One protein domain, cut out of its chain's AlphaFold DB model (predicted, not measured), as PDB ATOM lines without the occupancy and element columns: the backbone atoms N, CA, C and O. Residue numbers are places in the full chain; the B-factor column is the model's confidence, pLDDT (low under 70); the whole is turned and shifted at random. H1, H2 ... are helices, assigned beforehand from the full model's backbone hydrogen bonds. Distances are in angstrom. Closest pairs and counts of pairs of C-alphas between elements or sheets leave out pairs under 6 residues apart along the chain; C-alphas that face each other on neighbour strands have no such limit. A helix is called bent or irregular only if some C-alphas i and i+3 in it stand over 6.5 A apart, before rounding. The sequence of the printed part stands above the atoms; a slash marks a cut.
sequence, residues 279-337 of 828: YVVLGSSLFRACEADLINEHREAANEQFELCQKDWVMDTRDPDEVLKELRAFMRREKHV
ATOM      1  N   TYR A 279      -1.499 -32.551 -22.350       53.97
ATOM      2  CA  TYR A 279      -1.255 -31.726 -23.542       53.97
ATOM      3  C   TYR A 279       0.187 -31.198 -23.628       53.97
ATOM      4  O   TYR A 279       0.799 -31.264 -24.696       53.97
ATOM      5  N   VAL A 280       0.771 -30.726 -22.518       61.28
ATOM      6  CA  VAL A 280       2.175 -30.266 -22.491       61.28
ATOM      7  C   VAL A 280       3.151 -31.420 -22.756       61.28
ATOM      8  O   VAL A 280       4.119 -31.254 -23.504       61.28
ATOM      9  N   VAL A 281       2.888 -32.613 -22.211       63.09
ATOM     10  CA  VAL A 281       3.703 -33.810 -22.483       63.09
ATOM     11  C   VAL A 281       3.621 -34.212 -23.960       63.09
ATOM     12  O   VAL A 281       4.668 -34.449 -24.571       63.09
ATOM     13  N   LEU A 282       2.424 -34.223 -24.558       61.75
ATOM     14  CA  LEU A 282       2.216 -34.532 -25.980       61.75
ATOM     15  C   LEU A 282       2.888 -33.508 -26.909       61.75
ATOM     16  O   LEU A 282       3.593 -33.896 -27.840       61.75
ATOM     17  N   GLY A 283       2.764 -32.208 -26.625       66.75
ATOM     18  CA  GLY A 283       3.480 -31.167 -27.372       66.75
ATOM     19  C   GLY A 283       5.002 -31.347 -27.304       66.75
ATOM     20  O   GLY A 283       5.693 -31.242 -28.318       66.75
ATOM     21  N   SER A 284       5.532 -31.710 -26.130       73.94
ATOM     22  CA  SER A 284       6.973 -31.929 -25.942       73.94
ATOM     23  C   SER A 284       7.528 -33.159 -26.674       73.94
ATOM     24  O   SER A 284       8.720 -33.184 -26.995       73.94
ATOM     25  N   SER A 285       6.703 -34.180 -26.941       74.44
ATOM     26  CA  SER A 285       7.129 -35.380 -27.671       74.44
ATOM     27  C   SER A 285       7.099 -35.163 -29.184       74.44
ATOM     28  O   SER A 285       8.059 -35.537 -29.857       74.44
ATOM     29  N   LEU A 286       6.074 -34.473 -29.699       80.75
ATOM     30  CA  LEU A 286       5.989 -34.058 -31.102       80.75
ATOM     31  C   LEU A 286       7.119 -33.090 -31.475       80.75
ATOM     32  O   LEU A 286       7.807 -33.319 -32.465       80.75
ATOM     33  N   PHE A 287       7.394 -32.077 -30.644       85.69
ATOM     34  CA  PHE A 287       8.506 -31.145 -30.880       85.69
ATOM     35  C   PHE A 287       9.858 -31.870 -30.998       85.69
ATOM     36  O   PHE A 287      10.642 -31.579 -31.897       85.69
ATOM     37  N   ARG A 288      10.115 -32.861 -30.132       84.88
ATOM     38  CA  ARG A 288      11.345 -33.674 -30.166       84.88
ATOM     39  C   ARG A 288      11.429 -34.620 -31.362       84.88
ATOM     40  O   ARG A 288      12.540 -34.980 -31.740       84.88
ATOM     41  N   ALA A 289      10.299 -35.046 -31.927       85.19
ATOM     42  CA  ALA A 289      10.287 -35.797 -33.178       85.19
ATOM     43  C   ALA A 289      10.726 -34.882 -34.332       85.19
ATOM     44  O   ALA A 289      11.732 -35.167 -34.973       85.19
ATOM     45  N   CYS A 290      10.084 -33.719 -34.484       86.31
ATOM     46  CA  CYS A 290      10.453 -32.729 -35.500       86.31
ATOM     47  C   CYS A 290      11.913 -32.249 -35.367       86.31
ATOM     48  O   CYS A 290      12.610 -32.129 -36.370       86.31
ATOM     49  N   GLU A 291      12.409 -32.019 -34.142       88.31
ATOM     50  CA  GLU A 291      13.822 -31.688 -33.887       88.31
ATOM     51  C   GLU A 291      14.764 -32.812 -34.358       88.31
ATOM     52  O   GLU A 291      15.790 -32.544 -34.983       88.31
ATOM     53  N   ALA A 292      14.422 -34.077 -34.089       87.81
ATOM     54  CA  ALA A 292      15.229 -35.222 -34.503       87.81
ATOM     55  C   ALA A 292      15.221 -35.429 -36.026       87.81
ATOM     56  O   ALA A 292      16.269 -35.739 -36.595       87.81
ATOM     57  N   ASP A 293      14.075 -35.235 -36.678       89.94
ATOM     58  CA  ASP A 293      13.929 -35.398 -38.124       89.94
ATOM     59  C   ASP A 293      14.648 -34.277 -38.891       89.94
ATOM     60  O   ASP A 293      15.434 -34.582 -39.786       89.94
ATOM     61  N   LEU A 294      14.546 -33.016 -38.449       87.69
ATOM     62  CA  LEU A 294      15.320 -31.893 -39.005       87.69
ATOM     63  C   LEU A 294      16.844 -32.108 -38.863       87.69
ATOM     64  O   LEU A 294      17.626 -31.784 -39.759       87.69
ATOM     65  N   ILE A 295      17.292 -32.692 -37.742       88.75
ATOM     66  CA  ILE A 295      18.702 -33.063 -37.525       88.75
ATOM     67  C   ILE A 295      19.138 -34.213 -38.450       88.75
ATOM     68  O   ILE A 295      20.312 -34.272 -38.832       88.75
ATOM     69  N   ASN A 296      18.234 -35.126 -38.817       86.62
ATOM     70  CA  ASN A 296      18.515 -36.166 -39.804       86.62
ATOM     71  C   ASN A 296      18.575 -35.580 -41.222       86.62
ATOM     72  O   ASN A 296      19.552 -35.839 -41.917       86.62
ATOM     73  N   GLU A 297      17.624 -34.728 -41.610       91.19
ATOM     74  CA  GLU A 297      17.563 -34.071 -42.923       91.19
ATOM     75  C   GLU A 297      18.815 -33.222 -43.200       91.19
ATOM     76  O   GLU A 297      19.528 -33.466 -44.175       91.19
ATOM     77  N   HIS A 298      19.190 -32.318 -42.283       87.31
ATOM     78  CA  HIS A 298      20.444 -31.555 -42.388       87.31
ATOM     79  C   HIS A 298      21.684 -32.451 -42.502       87.31
ATOM     80  O   HIS A 298      22.673 -32.092 -43.145       87.31
ATOM     81  N   ARG A 299      21.660 -33.620 -41.858       87.50
ATOM     82  CA  ARG A 299      22.763 -34.579 -41.893       87.50
ATOM     83  C   ARG A 299      22.787 -35.388 -43.185       87.50
ATOM     84  O   ARG A 299      23.875 -35.778 -43.598       87.50
ATOM     85  N   GLU A 300      21.645 -35.660 -43.803       89.31
ATOM     86  CA  GLU A 300      21.560 -36.328 -45.101       89.31
ATOM     87  C   GLU A 300      21.978 -35.370 -46.220       89.31
ATOM     88  O   GLU A 300      22.926 -35.705 -46.927       89.31
ATOM     89  N   ALA A 301      21.476 -34.131 -46.245       86.50
ATOM     90  CA  ALA A 301      21.953 -33.080 -47.152       86.50
ATOM     91  C   ALA A 301      23.480 -32.851 -47.057       86.50
ATOM     92  O   ALA A 301      24.172 -32.752 -48.071       86.50
ATOM     93  N   ALA A 302      24.048 -32.856 -45.842       84.94
ATOM     94  CA  ALA A 302      25.498 -32.757 -45.645       84.94
ATOM     95  C   ALA A 302      26.280 -33.999 -46.134       84.94
ATOM     96  O   ALA A 302      27.441 -33.873 -46.528       84.94
ATOM     97  N   ASN A 303      25.677 -35.196 -46.129       86.00
ATOM     98  CA  ASN A 303      26.284 -36.382 -46.747       86.00
ATOM     99  C   ASN A 303      26.173 -36.326 -48.278       86.00
ATOM    100  O   ASN A 303      27.105 -36.753 -48.954       86.00
ATOM    101  N   GLU A 304      25.073 -35.806 -48.825       87.88
ATOM    102  CA  GLU A 304      24.866 -35.672 -50.271       87.88
ATOM    103  C   GLU A 304      25.820 -34.648 -50.886       87.88
ATOM    104  O   GLU A 304      26.489 -34.972 -51.866       87.88
ATOM    105  N   GLN A 305      25.999 -33.476 -50.262       82.25
ATOM    106  CA  GLN A 305      27.056 -32.533 -50.645       82.25
ATOM    107  C   GLN A 305      28.447 -33.179 -50.567       82.25
ATOM    108  O   GLN A 305      29.247 -33.032 -51.490       82.25
ATOM    109  N   PHE A 306      28.738 -33.953 -49.514       85.19
ATOM    110  CA  PHE A 306      30.012 -34.668 -49.410       85.19
ATOM    111  C   PHE A 306      30.189 -35.722 -50.519       85.19
ATOM    112  O   PHE A 306      31.285 -35.853 -51.063       85.19
ATOM    113  N   GLU A 307      29.137 -36.456 -50.890       83.62
ATOM    114  CA  GLU A 307      29.185 -37.409 -52.002       83.62
ATOM    115  C   GLU A 307      29.283 -36.732 -53.375       83.62
ATOM    116  O   GLU A 307      29.925 -37.297 -54.258       83.62
ATOM    117  N   LEU A 308      28.677 -35.559 -53.572       80.56
ATOM    118  CA  LEU A 308      28.830 -34.748 -54.785       80.56
ATOM    119  C   LEU A 308      30.279 -34.275 -54.921       80.56
ATOM    120  O   LEU A 308      30.953 -34.675 -55.867       80.56
ATOM    121  N   CYS A 309      30.816 -33.588 -53.907       79.25
ATOM    122  CA  CYS A 309      32.223 -33.187 -53.894       79.25
ATOM    123  C   CYS A 309      33.177 -34.386 -54.045       79.25
ATOM    124  O   CYS A 309      34.218 -34.256 -54.684       79.25
ATOM    125  N   GLN A 310      32.836 -35.563 -53.500       80.50
ATOM    126  CA  GLN A 310      33.628 -36.780 -53.695       80.50
ATOM    127  C   GLN A 310      33.546 -37.327 -55.131       80.50
ATOM    128  O   GLN A 310      34.544 -37.858 -55.616       80.50
ATOM    129  N   LYS A 311      32.397 -37.228 -55.813       82.00
ATOM    130  CA  LYS A 311      32.252 -37.618 -57.227       82.00
ATOM    131  C   LYS A 311      33.070 -36.681 -58.113       82.00
ATOM    132  O   LYS A 311      33.879 -37.170 -58.898       82.00
ATOM    133  N   ASP A 312      32.964 -35.373 -57.899       79.38
ATOM    134  CA  ASP A 312      33.740 -34.369 -58.633       79.38
ATOM    135  C   ASP A 312      35.252 -34.580 -58.433       79.38
ATOM    136  O   ASP A 312      35.998 -34.669 -59.402       79.38
ATOM    137  N   TRP A 313      35.698 -34.809 -57.190       76.44
ATOM    138  CA  TRP A 313      37.092 -35.150 -56.853       76.44
ATOM    139  C   TRP A 313      37.615 -36.462 -57.462       76.44
ATOM    140  O   TRP A 313      38.826 -36.665 -57.502       76.44
ATOM    141  N   VAL A 314      36.739 -37.383 -57.872       79.19
ATOM    142  CA  VAL A 314      37.124 -38.654 -58.515       79.19
ATOM    143  C   VAL A 314      37.127 -38.534 -60.043       79.19
ATOM    144  O   VAL A 314      37.814 -39.310 -60.706       79.19
ATOM    145  N   MET A 315      36.395 -37.564 -60.597       75.38
ATOM    146  CA  MET A 315      36.347 -37.274 -62.034       75.38
ATOM    147  C   MET A 315      37.371 -36.211 -62.464       75.38
ATOM    148  O   MET A 315      37.724 -36.146 -63.641       75.38
ATOM    149  N   ASP A 316      37.863 -35.392 -61.533       79.06
ATOM    150  CA  ASP A 316      38.909 -34.402 -61.783       79.06
ATOM    151  C   ASP A 316      40.268 -35.078 -62.031       79.06
ATOM    152  O   ASP A 316      40.824 -35.752 -61.165       79.06
ATOM    153  N   THR A 317      40.816 -34.900 -63.234       86.25
ATOM    154  CA  THR A 317      42.091 -35.501 -63.659       86.25
ATOM    155  C   THR A 317      43.322 -34.697 -63.231       86.25
ATOM    156  O   THR A 317      44.445 -35.066 -63.587       86.25
ATOM    157  N   ARG A 318      43.140 -33.604 -62.474       87.69
ATOM    158  CA  ARG A 318      44.233 -32.809 -61.896       87.69
ATOM    159  C   ARG A 318      45.054 -33.605 -60.875       87.69
ATOM    160  O   ARG A 318      44.588 -34.563 -60.262       87.69
ATOM    161  N   ASP A 319      46.301 -33.178 -60.679       87.69
ATOM    162  CA  ASP A 319      47.210 -33.802 -59.715       87.69
ATOM    163  C   ASP A 319      46.623 -33.704 -58.286       87.69
ATOM    164  O   ASP A 319      46.279 -32.599 -57.841       87.69
ATOM    165  N   PRO A 320      46.507 -34.817 -57.533       80.56
ATOM    166  CA  PRO A 320      45.964 -34.794 -56.179       80.56
ATOM    167  C   PRO A 320      46.749 -33.888 -55.217       80.56
ATOM    168  O   PRO A 320      46.146 -33.348 -54.288       80.56
ATOM    169  N   ASP A 321      48.052 -33.661 -55.420       83.31
ATOM    170  CA  ASP A 321      48.816 -32.704 -54.609       83.31
ATOM    171  C   ASP A 321      48.492 -31.240 -54.965       83.31
ATOM    172  O   ASP A 321      48.560 -30.369 -54.090       83.31
ATOM    173  N   GLU A 322      48.059 -30.952 -56.198       86.19
ATOM    174  CA  GLU A 322      47.561 -29.627 -56.586       86.19
ATOM    175  C   GLU A 322      46.155 -29.365 -56.029       86.19
ATOM    176  O   GLU A 322      45.929 -28.321 -55.412       86.19
ATOM    177  N   VAL A 323      45.248 -30.344 -56.102       82.38
ATOM    178  CA  VAL A 323      43.911 -30.270 -55.479       82.38
ATOM    179  C   VAL A 323      44.031 -30.114 -53.952       82.38
ATOM    180  O   VAL A 323      43.372 -29.266 -53.344       82.38
ATOM    181  N   LEU A 324      44.944 -30.850 -53.304       84.62
ATOM    182  CA  LEU A 324      45.231 -30.694 -51.870       84.62
ATOM    183  C   LEU A 324      45.865 -29.338 -51.523       84.62
ATOM    184  O   LEU A 324      45.665 -28.834 -50.413       84.62
ATOM    185  N   LYS A 325      46.638 -28.735 -52.430       88.62
ATOM    186  CA  LYS A 325      47.214 -27.389 -52.281       88.62
ATOM    187  C   LYS A 325      46.136 -26.310 -52.428       88.62
ATOM    188  O   LYS A 325      46.114 -25.388 -51.610       88.62
ATOM    189  N   GLU A 326      45.212 -26.460 -53.377       87.50
ATOM    190  CA  GLU A 326      44.057 -25.573 -53.555       87.50
ATOM    191  C   GLU A 326      43.093 -25.642 -52.361       87.50
ATOM    192  O   GLU A 326      42.792 -24.600 -51.772       87.50
ATOM    193  N   LEU A 327      42.714 -26.839 -51.889       84.56
ATOM    194  CA  LEU A 327      41.874 -26.986 -50.690       84.56
ATOM    195  C   LEU A 327      42.529 -26.348 -49.452       84.56
ATOM    196  O   LEU A 327      41.874 -25.636 -48.690       84.56
ATOM    197  N   ARG A 328      43.845 -26.525 -49.256       87.19
ATOM    198  CA  ARG A 328      44.580 -25.846 -48.169       87.19
ATOM    199  C   ARG A 328      44.571 -24.320 -48.321       87.19
ATOM    200  O   ARG A 328      44.625 -23.626 -47.307       87.19
ATOM    201  N   ALA A 329      44.512 -23.785 -49.542       85.31
ATOM    202  CA  ALA A 329      44.383 -22.351 -49.799       85.31
ATOM    203  C   ALA A 329      42.939 -21.841 -49.622       85.31
ATOM    204  O   ALA A 329      42.751 -20.696 -49.208       85.31
ATOM    205  N   PHE A 330      41.925 -22.670 -49.884       87.19
ATOM    206  CA  PHE A 330      40.519 -22.380 -49.584       87.19
ATOM    207  C   PHE A 330      40.279 -22.299 -48.069       87.19
ATOM    208  O   PHE A 330      39.954 -21.227 -47.562       87.19
ATOM    209  N   MET A 331      40.603 -23.365 -47.325       83.00
ATOM    210  CA  MET A 331      40.453 -23.441 -45.858       83.00
ATOM    211  C   MET A 331      41.202 -22.320 -45.108       83.00
ATOM    212  O   MET A 331      40.845 -21.949 -43.990       83.00
ATOM    213  N   ARG A 332      42.276 -21.773 -45.701       83.06
ATOM    214  CA  ARG A 332      42.979 -20.589 -45.176       83.06
ATOM    215  C   ARG A 332      42.216 -19.292 -45.447       83.06
ATOM    216  O   ARG A 332      42.100 -18.482 -44.534       83.06
ATOM    217  N   ARG A 333      41.704 -19.090 -46.669       81.06
ATOM    218  CA  ARG A 333      40.908 -17.905 -47.039       81.06
ATOM    219  C   ARG A 333      39.649 -17.797 -46.178       81.06
ATOM    220  O   ARG A 333      39.447 -16.766 -45.547       81.06
ATOM    221  N   GLU A 334      38.886 -18.880 -46.069       76.06
ATOM    222  CA  GLU A 334      37.672 -18.961 -45.244       76.06
ATOM    223  C   GLU A 334      37.945 -18.593 -43.773       76.06
ATOM    224  O   GLU A 334      37.274 -17.732 -43.200       76.06
ATOM    225  N   LYS A 335      39.021 -19.141 -43.186       76.19
ATOM    226  CA  LYS A 335      39.445 -18.799 -41.819       76.19
ATOM    227  C   LYS A 335      39.784 -17.311 -41.642       76.19
ATOM    228  O   LYS A 335      39.558 -16.773 -40.562       76.19
ATOM    229  N   HIS A 336      40.314 -16.632 -42.662       67.81
ATOM    230  CA  HIS A 336      40.577 -15.189 -42.591       67.81
ATOM    231  C   HIS A 336      39.306 -14.335 -42.741       67.81
ATOM    232  O   HIS A 336      39.214 -13.294 -42.094       67.81
ATOM    233  N   VAL A 337      38.317 -14.780 -43.525       67.75
ATOM    234  CA  VAL A 337      37.004 -14.112 -43.630       67.75
ATOM    235  C   VAL A 337      36.247 -14.200 -42.301       67.75
ATOM    236  O   VAL A 337      35.812 -13.178 -41.776       67.75
TER     237      VAL A 337
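Overview. This is residues 279 to 337 of the 828 residues of an uncharacterized protein of Metschnikowia bicuspidata var. bicuspidata NRRL YB-4993 (UniProt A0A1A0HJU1). Two helices make a lopsided open V: a long arm, H1, and a shorter arm, H2, joined near their ends by a tight turn, with no packed core between them. H2 folds partly back from the turn, slanting away from H1, and the long arm makes the length of the whole. The printed part has 59 residues, with two named helices in the order H1, H2 and no named strand; its class is all helix. It is extended, with a radius of gyration of the C-alphas of 19.3 A, and spans 60 by 29 by 11 A.

Along the chain. H1, residues 279 to 315, begins with the C-alpha of Tyr 279 at (-1.255, -31.726, -23.542) and runs 54.1 A to the C-alpha of Met 315 at (36.347, -37.274, -62.034). Four residues follow. H2, residues 320 to 337, then runs 25.8 A from first to last C-alpha, ending with the C-alpha of Val 337 at (37.004, -14.112, -43.630). Neither helix is bent.

Arrangement. H1 and H2 are apart, but only just: their closest C-alphas are 8.5 A from each other. Residues 279 to 312, 314 to 322 and 324 to 337 stand free, with no C-alpha 8 or more residues apart along the chain within 10 A. In both H1 and H2 every O i to N i+4 pair is within hydrogen-bond range.

Size, cuts and confidence. The two C-alphas farthest apart are those of Tyr 279 and Asp 319, 60.5 A. The C-alphas of Tyr 279 and Val 337, the first and last printed, are 46.7 A apart. The printed part has no cut, and the link from H1 to H2 is tight. The mean pLDDT of the printed part is 81.4; residues 279 to 283 and 336 to 337 are under 70.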